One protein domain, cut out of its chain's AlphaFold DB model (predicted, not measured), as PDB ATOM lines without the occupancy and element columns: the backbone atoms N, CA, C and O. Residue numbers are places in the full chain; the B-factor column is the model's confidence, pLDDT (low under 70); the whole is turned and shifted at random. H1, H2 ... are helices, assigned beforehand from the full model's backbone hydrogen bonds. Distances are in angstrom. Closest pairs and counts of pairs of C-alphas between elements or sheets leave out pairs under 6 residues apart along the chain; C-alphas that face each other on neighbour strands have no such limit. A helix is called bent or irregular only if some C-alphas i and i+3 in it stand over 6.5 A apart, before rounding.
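Overview. This is residues 2 to 73 of the 73 residues of the protein "Kappa-scoloptoxin(03)-Ssm1c" of Scolopendra subspinipes (UniProt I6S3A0). A long helix, H1, sticks out like a handle from a small compact head in which four shorter helices, H2 to H5, pack together. H3 and H4 fold back on each other as a helical hairpin, with short H2 at H4 and H5 packed on H3. The printed part has 72 residues, all helix in class, with five named helices in the order H1, H2, H3, H4, H5 and no named strand. The whole is extended, with a radius of gyration of the C-alphas of 19.3 A, and spans 63 by 21 by 19 A; H1 makes much of the length.

Arrangement. Start at H1, residues 2 to 22, which is apart from the other four helices. Next look at H2, residues 30 to 33, and H4, residues 53 to 59: they touch, with the C-alphas of Cys 32 and Cys 58 closest at 5.1 A. H3, residues 35 to 48, touches H2 only at the corner, and only just, with 3 pairs of C-alphas within 8 A; residues 37 to 38 alone of H3 take part, and the closest C-alphas, of Cys 32 and Asn 38, are 4.5 A apart. In the hairpin, H3 and H4 touch at Cys 41 and Tyr 54, their closest C-alphas, 5.2 A apart; they run opposite ways at a shallow tilt of 33 degrees, only just short of steep. H5, residues 61 to 70, touches H3, the same way at a steep tilt of 62 degrees, with the C-alphas of Cys 44 and Cys 67 closest at 5.6 A. H4 and H5 touch only at the corner, with the C-alphas of Cys 57 and Tyr 64 closest at 4.6 A. Each O i to N i+4 pair is within hydrogen-bond range in H3, H4 and H5, and 16 of 17 are in H1; H2 is too short for such a pair.

Along the chain. Find C-alpha 2 at (-41.713, -25.605, -56.212); from there H1 runs 31.3 A to C-alpha 22 at (-33.117, -14.493, -28.248). H2 measures 6.8 A from C-alpha 30 to C-alpha 33 and is irregular, but only just. H3 measures 20.1 A, H4 9.9 A and H5 14.1 A, ending at C-alpha 70 at (-22.258, -24.945, 0.828).

Size, cuts and confidence. Residues 2 to 27, of which 2 to 22 belong to H1, stand free; the body without them spans 27 by 19 by 16 A. The C-alphas of Lys 2 and His 73, the two farthest apart, are 62.8 A apart. The printed part has no cut and no long link; H1 to H2 is short, the other links tight. The mean pLDDT of the printed part is 83.0, with residues 2 to 3 and 15 to 27 under 70.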
ATOM      1  N   LYS A   2     -42.488 -26.848 -56.470       63.20
ATOM      2  CA  LYS A   2     -41.713 -25.605 -56.212       63.20
ATOM      3  C   LYS A   2     -42.238 -24.713 -55.068       63.20
ATOM      4  O   LYS A   2     -41.433 -24.106 -54.377       63.20
ATOM      5  N   SER A   3     -43.554 -24.661 -54.835       66.89
ATOM      6  CA  SER A   3     -44.144 -23.787 -53.798       66.89
ATOM      7  C   SER A   3     -43.780 -24.204 -52.360       66.89
ATOM      8  O   SER A   3     -43.487 -23.358 -51.522       66.89
ATOM      9  N   TRP A   4     -43.695 -25.509 -52.078       72.00
ATOM     10  CA  TRP A   4     -43.375 -26.001 -50.730       72.00
ATOM     11  C   TRP A   4     -41.947 -25.673 -50.281       72.00
ATOM     12  O   TRP A   4     -41.730 -25.399 -49.106       72.00
ATOM     13  N   MET A   5     -40.990 -25.619 -51.213       71.55
ATOM     14  CA  MET A   5     -39.615 -25.221 -50.892       71.55
ATOM     15  C   MET A   5     -39.537 -23.763 -50.417       71.55
ATOM     16  O   MET A   5     -38.770 -23.458 -49.510       71.55
ATOM     17  N   ALA A   6     -40.358 -22.865 -50.976       75.01
ATOM     18  CA  ALA A   6     -40.369 -21.458 -50.574       75.01
ATOM     19  C   ALA A   6     -40.883 -21.274 -49.137       75.01
ATOM     20  O   ALA A   6     -40.304 -20.510 -48.372       75.01
ATOM     21  N   ILE A   7     -41.922 -22.021 -48.748       76.50
ATOM     22  CA  ILE A   7     -42.481 -21.965 -47.388       76.50
ATOM     23  C   ILE A   7     -41.443 -22.439 -46.360       76.50
ATOM     24  O   ILE A   7     -41.264 -21.797 -45.328       76.50
ATOM     25  N   LEU A   8     -40.705 -23.515 -46.662       78.24
ATOM     26  CA  LEU A   8     -39.649 -24.024 -45.781       78.24
ATOM     27  C   LEU A   8     -38.511 -23.011 -45.583       78.24
ATOM     28  O   LEU A   8     -38.032 -22.850 -44.464       78.24
ATOM     29  N   LEU A   9     -38.115 -22.291 -46.639       78.26
ATOM     30  CA  LEU A   9     -37.083 -21.251 -46.544       78.26
ATOM     31  C   LEU A   9     -37.522 -20.076 -45.661       78.26
ATOM     32  O   LEU A   9     -36.730 -19.593 -44.855       78.26
ATOM     33  N   VAL A  10     -38.781 -19.645 -45.767       80.40
ATOM     34  CA  VAL A  10     -39.324 -18.570 -44.919       80.40
ATOM     35  C   VAL A  10     -39.351 -18.998 -43.450       80.40
ATOM     36  O   VAL A  10     -38.922 -18.236 -42.588       80.40
ATOM     37  N   MET A  11     -39.771 -20.232 -43.154       75.89
ATOM     38  CA  MET A  11     -39.772 -20.750 -41.780       75.89
ATOM     39  C   MET A  11     -38.355 -20.873 -41.203       75.89
ATOM     40  O   MET A  11     -38.141 -20.521 -40.047       75.89
ATOM     41  N   ALA A  12     -37.377 -21.311 -42.003       75.36
ATOM     42  CA  ALA A  12     -35.982 -21.383 -41.574       75.36
ATOM     43  C   ALA A  12     -35.408 -19.994 -41.251       75.36
ATOM     44  O   ALA A  12     -34.741 -19.839 -40.231       75.36
ATOM     45  N   LEU A  13     -35.714 -18.976 -42.065       75.30
ATOM     46  CA  LEU A  13     -35.319 -17.590 -41.792       75.30
ATOM     47  C   LEU A  13     -35.960 -17.063 -40.505       75.30
ATOM     48  O   LEU A  13     -35.259 -16.461 -39.701       75.30
ATOM     49  N   ILE A  14     -37.248 -17.340 -40.276       74.76
ATOM     50  CA  ILE A  14     -37.949 -16.925 -39.051       74.76
ATOM     51  C   ILE A  14     -37.293 -17.555 -37.814       74.76
ATOM     52  O   ILE A  14     -36.984 -16.837 -36.864       74.76
ATOM     53  N   ILE A  15     -37.004 -18.861 -37.840       69.19
ATOM     54  CA  ILE A  15     -36.319 -19.555 -36.736       69.19
ATOM     55  C   ILE A  15     -34.920 -18.966 -36.515       69.19
ATOM     56  O   ILE A  15     -34.553 -18.688 -35.380       69.19
ATOM     57  N   PHE A  16     -34.170 -18.692 -37.585       61.08
ATOM     58  CA  PHE A  16     -32.833 -18.103 -37.484       61.08
ATOM     59  C   PHE A  16     -32.860 -16.667 -36.937       61.08
ATOM     60  O   PHE A  16     -31.963 -16.262 -36.198       61.08
ATOM     61  N   THR A  17     -33.895 -15.887 -37.268       64.48
ATOM     62  CA  THR A  17     -34.095 -14.547 -36.697       64.48
ATOM     63  C   THR A  17     -34.548 -14.598 -35.243       64.48
ATOM     64  O   THR A  17     -34.112 -13.763 -34.461       64.48
ATOM     65  N   LEU A  18     -35.367 -15.580 -34.853       59.60
ATOM     66  CA  LEU A  18     -35.765 -15.787 -33.460       59.60
ATOM     67  C   LEU A  18     -34.578 -16.216 -32.601       59.60
ATOM     68  O   LEU A  18     -34.415 -15.670 -31.519       59.60
ATOM     69  N   ASP A  19     -33.732 -17.120 -33.098       56.96
ATOM     70  CA  ASP A  19     -32.527 -17.570 -32.394       56.96
ATOM     71  C   ASP A  19     -31.531 -16.414 -32.195       56.96
ATOM     72  O   ASP A  19     -31.012 -16.213 -31.099       56.96
ATOM     73  N   ASN A  20     -31.358 -15.554 -33.210       52.75
ATOM     74  CA  ASN A  20     -30.529 -14.353 -33.072       52.75
ATOM     75  C   ASN A  20     -31.158 -13.285 -32.162       52.75
ATOM     76  O   ASN A  20     -30.432 -12.676 -31.377       52.75
ATOM     77  N   CYS A  21     -32.480 -13.081 -32.206       51.18
ATOM     78  CA  CYS A  21     -33.171 -12.140 -31.315       51.18
ATOM     79  C   CYS A  21     -33.228 -12.628 -29.858       51.18
ATOM     80  O   CYS A  21     -33.245 -11.801 -28.955       51.18
ATOM     81  N   TYR A  22     -33.221 -13.942 -29.607       49.89
ATOM     82  CA  TYR A  22     -33.117 -14.493 -28.248       49.89
ATOM     83  C   TYR A  22     -31.683 -14.498 -27.701       49.89
ATOM     84  O   TYR A  22     -31.489 -14.708 -26.508       49.89
ATOM     85  N   SER A  23     -30.677 -14.245 -28.545       50.74
ATOM     86  CA  SER A  23     -29.269 -14.132 -28.135       50.74
ATOM     87  C   SER A  23     -28.795 -12.683 -27.948       50.74
ATOM     88  O   SER A  23     -27.617 -12.447 -27.684       50.74
ATOM     89  N   THR A  24     -29.685 -11.696 -28.084       46.85
ATOM     90  CA  THR A  24     -29.337 -10.278 -27.945       46.85
ATOM     91  C   THR A  24     -29.772  -9.739 -26.574       46.85
ATOM     92  O   THR A  24     -30.952  -9.521 -26.333       46.85
ATOM     93  N   ASP A  25     -28.786  -9.482 -25.707       53.20
ATOM     94  CA  ASP A  25     -28.852  -8.574 -24.543       53.20
ATOM     95  C   ASP A  25     -29.427  -9.044 -23.192       53.20
ATOM     96  O   ASP A  25     -29.819  -8.205 -22.376       53.20
ATOM     97  N   ASP A  26     -29.308 -10.321 -22.820       60.75
ATOM     98  CA  ASP A  26     -29.259 -10.630 -21.381       60.75
ATOM     99  C   ASP A  26     -27.896 -10.185 -20.834       60.75
ATOM    100  O   ASP A  26     -26.947 -10.966 -20.707       60.75
ATOM    101  N   LYS A  27     -27.769  -8.879 -20.546       67.49
ATOM    102  CA  LYS A  27     -26.627  -8.358 -19.791       67.49
ATOM    103  C   LYS A  27     -26.488  -9.227 -18.549       67.49
ATOM    104  O   LYS A  27     -27.458  -9.359 -17.797       67.49
ATOM    105  N   PRO A  28     -25.308  -9.811 -18.314       71.64
ATOM    106  CA  PRO A  28     -25.160 -10.694 -17.182       71.64
ATOM    107  C   PRO A  28     -25.488  -9.952 -15.886       71.64
ATOM    108  O   PRO A  28     -25.067  -8.808 -15.690       71.64
ATOM    109  N   ILE A  29     -26.230 -10.608 -14.994       80.23
ATOM    110  CA  ILE A  29     -26.564 -10.037 -13.689       80.23
ATOM    111  C   ILE A  29     -25.267  -9.869 -12.894       80.23
ATOM    112  O   ILE A  29     -24.603 -10.848 -12.551       80.23
ATOM    113  N   GLY A  30     -24.893  -8.623 -12.599       89.01
ATOM    114  CA  GLY A  30     -23.731  -8.294 -11.774       89.01
ATOM    115  C   GLY A  30     -22.453  -9.016 -12.214       89.01
ATOM    116  O   GLY A  30     -21.968  -8.859 -13.332       89.01
ATOM    117  N   LYS A  31     -21.892  -9.820 -11.310       92.35
ATOM    118  CA  LYS A  31     -20.631 -10.544 -11.513       92.35
ATOM    119  C   LYS A  31     -20.814 -11.901 -12.203       92.35
ATOM    120  O   LYS A  31     -19.817 -12.555 -12.495       92.35
ATOM    121  N   CYS A  32     -22.042 -12.321 -12.517       93.26
ATOM    122  CA  CYS A  32     -22.314 -13.546 -13.284       93.26
ATOM    123  C   CYS A  32     -22.070 -13.399 -14.794       93.26
ATOM    124  O   CYS A  32     -22.398 -14.296 -15.565       93.26
ATOM    125  N   GLY A  33     -21.438 -12.299 -15.221       89.17
ATOM    126  CA  GLY A  33     -20.798 -12.233 -16.538       89.17
ATOM    127  C   GLY A  33     -19.579 -13.139 -16.609       89.17
ATOM    128  O   GLY A  33     -19.233 -13.637 -17.678       89.17
ATOM    129  N   ASP A  34     -18.971 -13.416 -15.455       89.58
ATOM    130  CA  ASP A  34     -17.989 -14.472 -15.321       89.58
ATOM    131  C   ASP A  34     -18.665 -15.854 -15.381       89.58
ATOM    132  O   ASP A  34     -19.566 -16.183 -14.599       89.58
ATOM    133  N   ARG A  35     -18.203 -16.689 -16.320       89.02
ATOM    134  CA  ARG A  35     -18.777 -18.015 -16.584       89.02
ATOM    135  C   ARG A  35     -18.650 -18.955 -15.384       89.02
ATOM    136  O   ARG A  35     -19.528 -19.798 -15.183       89.02
ATOM    137  N   GLN A  36     -17.573 -18.840 -14.606       91.60
ATOM    138  CA  GLN A  36     -17.350 -19.682 -13.436       91.60
ATOM    139  C   GLN A  36     -18.329 -19.310 -12.320       91.60
ATOM    140  O   GLN A  36     -18.986 -20.201 -11.775       91.60
ATOM    141  N   ARG A  37     -18.493 -18.014 -12.035       92.61
ATOM    142  CA  ARG A  37     -19.460 -17.527 -11.044       92.61
ATOM    143  C   ARG A  37     -20.895 -17.869 -11.425       92.61
ATOM    144  O   ARG A  37     -21.616 -18.382 -10.577       92.61
ATOM    145  N   ASN A  38     -21.283 -17.678 -12.689       93.44
ATOM    146  CA  ASN A  38     -22.620 -18.036 -13.175       93.44
ATOM    147  C   ASN A  38     -22.959 -19.507 -12.888       93.44
ATOM    148  O   ASN A  38     -23.976 -19.813 -12.265       93.44
ATOM    149  N   LYS A  39     -22.061 -20.420 -13.281       94.08
ATOM    150  CA  LYS A  39     -22.253 -21.858 -13.061       94.08
ATOM    151  C   LYS A  39     -22.370 -22.188 -11.573       94.08
ATOM    152  O   LYS A  39     -23.226 -22.982 -11.205       94.08
ATOM    153  N   LEU A  40     -21.527 -21.591 -10.730       94.04
ATOM    154  CA  LEU A  40     -21.554 -21.831  -9.289       94.04
ATOM    155  C   LEU A  40     -22.878 -21.363  -8.660       94.04
ATOM    156  O   LEU A  40     -23.510 -22.116  -7.924       94.04
ATOM    157  N   CYS A  41     -23.322 -20.150  -8.998       95.27
ATOM    158  CA  CYS A  41     -24.547 -19.571  -8.457       95.27
ATOM    159  C   CYS A  41     -25.799 -20.364  -8.852       95.27
ATOM    160  O   CYS A  41     -26.680 -20.535  -8.013       95.27
ATOM    161  N   LEU A  42     -25.863 -20.900 -10.078       94.86
ATOM    162  CA  LEU A  42     -26.952 -21.791 -10.504       94.86
ATOM    163  C   LEU A  42     -27.001 -23.078  -9.670       94.86
ATOM    164  O   LEU A  42     -28.070 -23.491  -9.234       94.86
ATOM    165  N   VAL A  43     -25.845 -23.693  -9.398       95.16
ATOM    166  CA  VAL A  43     -25.786 -24.915  -8.575       95.16
ATOM    167  C   VAL A  43     -26.231 -24.632  -7.138       95.16
ATOM    168  O   VAL A  43     -26.948 -25.432  -6.545       95.16
ATOM    169  N   CYS A  44     -25.843 -23.495  -6.561       95.35
ATOM    170  CA  CYS A  44     -26.276 -23.151  -5.208       95.35
ATOM    171  C   CYS A  44     -27.737 -22.715  -5.126       95.35
ATOM    172  O   CYS A  44     -28.375 -22.956  -4.103       95.35
ATOM    173  N   GLN A  45     -28.293 -22.117  -6.181       95.90
ATOM    174  CA  GLN A  45     -29.733 -21.882  -6.269       95.90
ATOM    175  C   GLN A  45     -30.493 -23.214  -6.207       95.90
ATOM    176  O   GLN A  45     -31.382 -23.367  -5.373       95.90
ATOM    177  N   ASP A  46     -30.074 -24.202  -7.002       94.77
ATOM    178  CA  ASP A  46     -30.657 -25.549  -6.993       94.77
ATOM    179  C   ASP A  46     -30.510 -26.239  -5.622       94.77
ATOM    180  O   ASP A  46     -31.467 -26.792  -5.087       94.77
ATOM    181  N   ARG A  47     -29.341 -26.138  -4.977       93.62
ATOM    182  CA  ARG A  47     -29.098 -26.761  -3.662       93.62
ATOM    183  C   ARG A  47     -29.851 -26.082  -2.514       93.62
ATOM    184  O   ARG A  47     -30.301 -26.765  -1.599       93.62
ATOM    185  N   SER A  48     -29.967 -24.756  -2.544       93.52
ATOM    186  CA  SER A  48     -30.659 -23.986  -1.503       93.52
ATOM    187  C   SER A  48     -32.179 -24.003  -1.649       93.52
ATOM    188  O   SER A  48     -32.864 -23.787  -0.653       93.52
ATOM    189  N   GLN A  49     -32.700 -24.258  -2.859       93.68
ATOM    190  CA  GLN A  49     -34.125 -24.128  -3.199       93.68
ATOM    191  C   GLN A  49     -34.671 -22.714  -2.907       93.68
ATOM    192  O   GLN A  49     -35.840 -22.536  -2.571       93.68
ATOM    193  N   ILE A  50     -33.806 -21.696  -3.000       93.85
ATOM    194  CA  ILE A  50     -34.158 -20.288  -2.801       93.85
ATOM    195  C   ILE A  50     -34.123 -19.583  -4.159       93.85
ATOM    196  O   ILE A  50     -33.055 -19.369  -4.734       93.85
ATOM    197  N   ASP A  51     -35.290 -19.164  -4.651       91.42
ATOM    198  CA  ASP A  51     -35.448 -18.600  -6.000       91.42
ATOM    199  C   ASP A  51     -34.537 -17.392  -6.269       91.42
ATOM    200  O   ASP A  51     -33.948 -17.276  -7.343       91.42
ATOM    201  N   TYR A  52     -34.363 -16.504  -5.287       93.44
ATOM    202  CA  TYR A  52     -33.547 -15.292  -5.424       93.44
ATOM    203  C   TYR A  52     -32.050 -15.511  -5.156       93.44
ATOM    204  O   TYR A  52     -31.255 -14.582  -5.328       93.44
ATOM    205  N   TYR A  53     -31.640 -16.728  -4.782       94.91
ATOM    206  CA  TYR A  53     -30.256 -17.027  -4.416       94.91
ATOM    207  C   TYR A  53     -29.293 -16.801  -5.576       94.91
ATOM    208  O   TYR A  53     -28.190 -16.299  -5.374       94.91
ATOM    209  N   TYR A  54     -29.713 -17.126  -6.803       94.50
ATOM    210  CA  TYR A  54     -28.911 -16.862  -7.996       94.50
ATOM    211  C   TYR A  54     -28.572 -15.373  -8.108       94.50
ATOM    212  O   TYR A  54     -27.401 -15.004  -8.174       94.50
ATOM    213  N   THR A  55     -29.590 -14.516  -8.042       94.89
ATOM    214  CA  THR A  55     -29.440 -13.061  -8.137       94.89
ATOM    215  C   THR A  55     -28.530 -12.521  -7.037       94.89
ATOM    216  O   THR A  55     -27.598 -11.768  -7.323       94.89
ATOM    217  N   GLU A  56     -28.734 -12.943  -5.787       95.98
ATOM    218  CA  GLU A  56     -27.881 -12.524  -4.672       95.98
ATOM    219  C   GLU A  56     -26.440 -13.012  -4.826       95.98
ATOM    220  O   GLU A  56     -25.508 -12.233  -4.641       95.98
ATOM    221  N   CYS A  57     -26.239 -14.263  -5.237       96.04
ATOM    222  CA  CYS A  57     -24.921 -14.825  -5.514       96.04
ATOM    223  C   CYS A  57     -24.209 -14.077  -6.652       96.04
ATOM    224  O   CYS A  57     -22.991 -13.885  -6.610       96.04
ATOM    225  N   CYS A  58     -24.946 -13.582  -7.644       95.67
ATOM    226  CA  CYS A  58     -24.398 -12.781  -8.732       95.67
ATOM    227  C   CYS A  58     -24.027 -11.345  -8.318       95.67
ATOM    228  O   CYS A  58     -23.109 -10.766  -8.904       95.67
ATOM    229  N   ILE A  59     -24.691 -10.769  -7.311       95.85
ATOM    230  CA  ILE A  59     -24.483  -9.380  -6.867       95.85
ATOM    231  C   ILE A  59     -23.490  -9.299  -5.699       95.85
ATOM    232  O   ILE A  59     -22.529  -8.525  -5.748       95.85
ATOM    233  N   TYR A  60     -23.687 -10.112  -4.661       96.18
ATOM    234  CA  TYR A  60     -22.975 -10.025  -3.389       96.18
ATOM    235  C   TYR A  60     -21.883 -11.089  -3.271       96.18
ATOM    236  O   TYR A  60     -22.114 -12.284  -3.455       96.18
ATOM    237  N   ASP A  61     -20.666 -10.666  -2.919       95.48
ATOM    238  CA  ASP A  61     -19.558 -11.605  -2.696       95.48
ATOM    239  C   ASP A  61     -19.786 -12.483  -1.467       95.48
ATOM    240  O   ASP A  61     -19.395 -13.644  -1.476       95.48
ATOM    241  N   GLN A  62     -20.474 -11.970  -0.445       96.79
ATOM    242  CA  GLN A  62     -20.834 -12.748   0.739       96.79
ATOM    243  C   GLN A  62     -21.660 -13.988   0.369       96.79
ATOM    244  O   GLN A  62     -21.290 -15.095   0.750       96.79
ATOM    245  N   THR A  63     -22.723 -13.823  -0.425       96.06
ATOM    246  CA  THR A  63     -23.564 -14.939  -0.884       96.06
ATOM    247  C   THR A  63     -22.784 -15.894  -1.786       96.06
ATOM    248  O   THR A  63     -22.913 -17.109  -1.661       96.06
ATOM    249  N   TYR A  64     -21.902 -15.375  -2.644       96.23
ATOM    250  CA  TYR A  64     -21.000 -16.208  -3.442       96.23
ATOM    251  C   TYR A  64     -20.051 -17.060  -2.578       96.23
ATOM    252  O   TYR A  64     -19.874 -18.249  -2.844       96.23
ATOM    253  N   TYR A  65     -19.464 -16.499  -1.517       96.52
ATOM    254  CA  TYR A  65     -18.618 -17.267  -0.600       96.52
ATOM    255  C   TYR A  65     -19.417 -18.281   0.227       96.52
ATOM    256  O   TYR A  65     -18.932 -19.390   0.431       96.52
ATOM    257  N   MET A  66     -20.648 -17.956   0.633       95.61
ATOM    258  CA  MET A  66     -21.558 -18.924   1.263       95.61
ATOM    259  C   MET A  66     -21.899 -20.081   0.320       95.61
ATOM    260  O   MET A  66     -21.949 -21.228   0.748       95.61
ATOM    261  N   CYS A  67     -22.084 -19.799  -0.969       95.37
ATOM    262  CA  CYS A  67     -22.280 -20.818  -1.991       95.37
ATOM    263  C   CYS A  67     -21.056 -21.738  -2.116       95.37
ATOM    264  O   CYS A  67     -21.192 -22.960  -2.109       95.37
ATOM    265  N   LEU A  68     -19.843 -21.175  -2.155       95.48
ATOM    266  CA  LEU A  68     -18.610 -21.969  -2.148       95.48
ATOM    267  C   LEU A  68     -18.495 -22.863  -0.907       95.48
ATOM    268  O   LEU A  68     -18.030 -23.994  -1.026       95.48
ATOM    269  N   ASP A  69     -18.907 -22.367   0.257       95.77
ATOM    270  CA  ASP A  69     -18.916 -23.133   1.504       95.77
ATOM    271  C   ASP A  69     -19.958 -24.265   1.471       95.77
ATOM    272  O   ASP A  69     -19.636 -25.421   1.737       95.77
ATOM    273  N   MET A  70     -21.173 -23.972   1.001       91.74
ATOM    274  CA  MET A  70     -22.258 -24.945   0.828       91.74
ATOM    275  C   MET A  70     -21.895 -26.095  -0.121       91.74
ATOM    276  O   MET A  70     -22.403 -27.200   0.038       91.74
ATOM    277  N   LEU A  71     -21.051 -25.845  -1.126       91.95
ATOM    278  CA  LEU A  71     -20.604 -26.868  -2.077       91.95
ATOM    279  C   LEU A  71     -19.429 -27.710  -1.565       91.95
ATOM    280  O   LEU A  71     -19.107 -28.728  -2.176       91.95
ATOM    281  N   ARG A  72     -18.771 -27.292  -0.478       91.92
ATOM    282  CA  ARG A  72     -17.712 -28.077   0.175       91.92
ATOM    283  C   ARG A  72     -18.263 -29.132   1.136       91.92
ATOM    284  O   ARG A  72     -17.554 -30.103   1.398       91.92
ATOM    285  N   HIS A  73     -19.475 -28.931   1.650       73.29
ATOM    286  CA  HIS A  73     -20.163 -29.787   2.621       73.29
ATOM    287  C   HIS A  73     -21.318 -30.550   1.971       73.29
ATOM    288  O   HIS A  73     -21.563 -31.709   2.366       73.29
TER     289      HIS A  73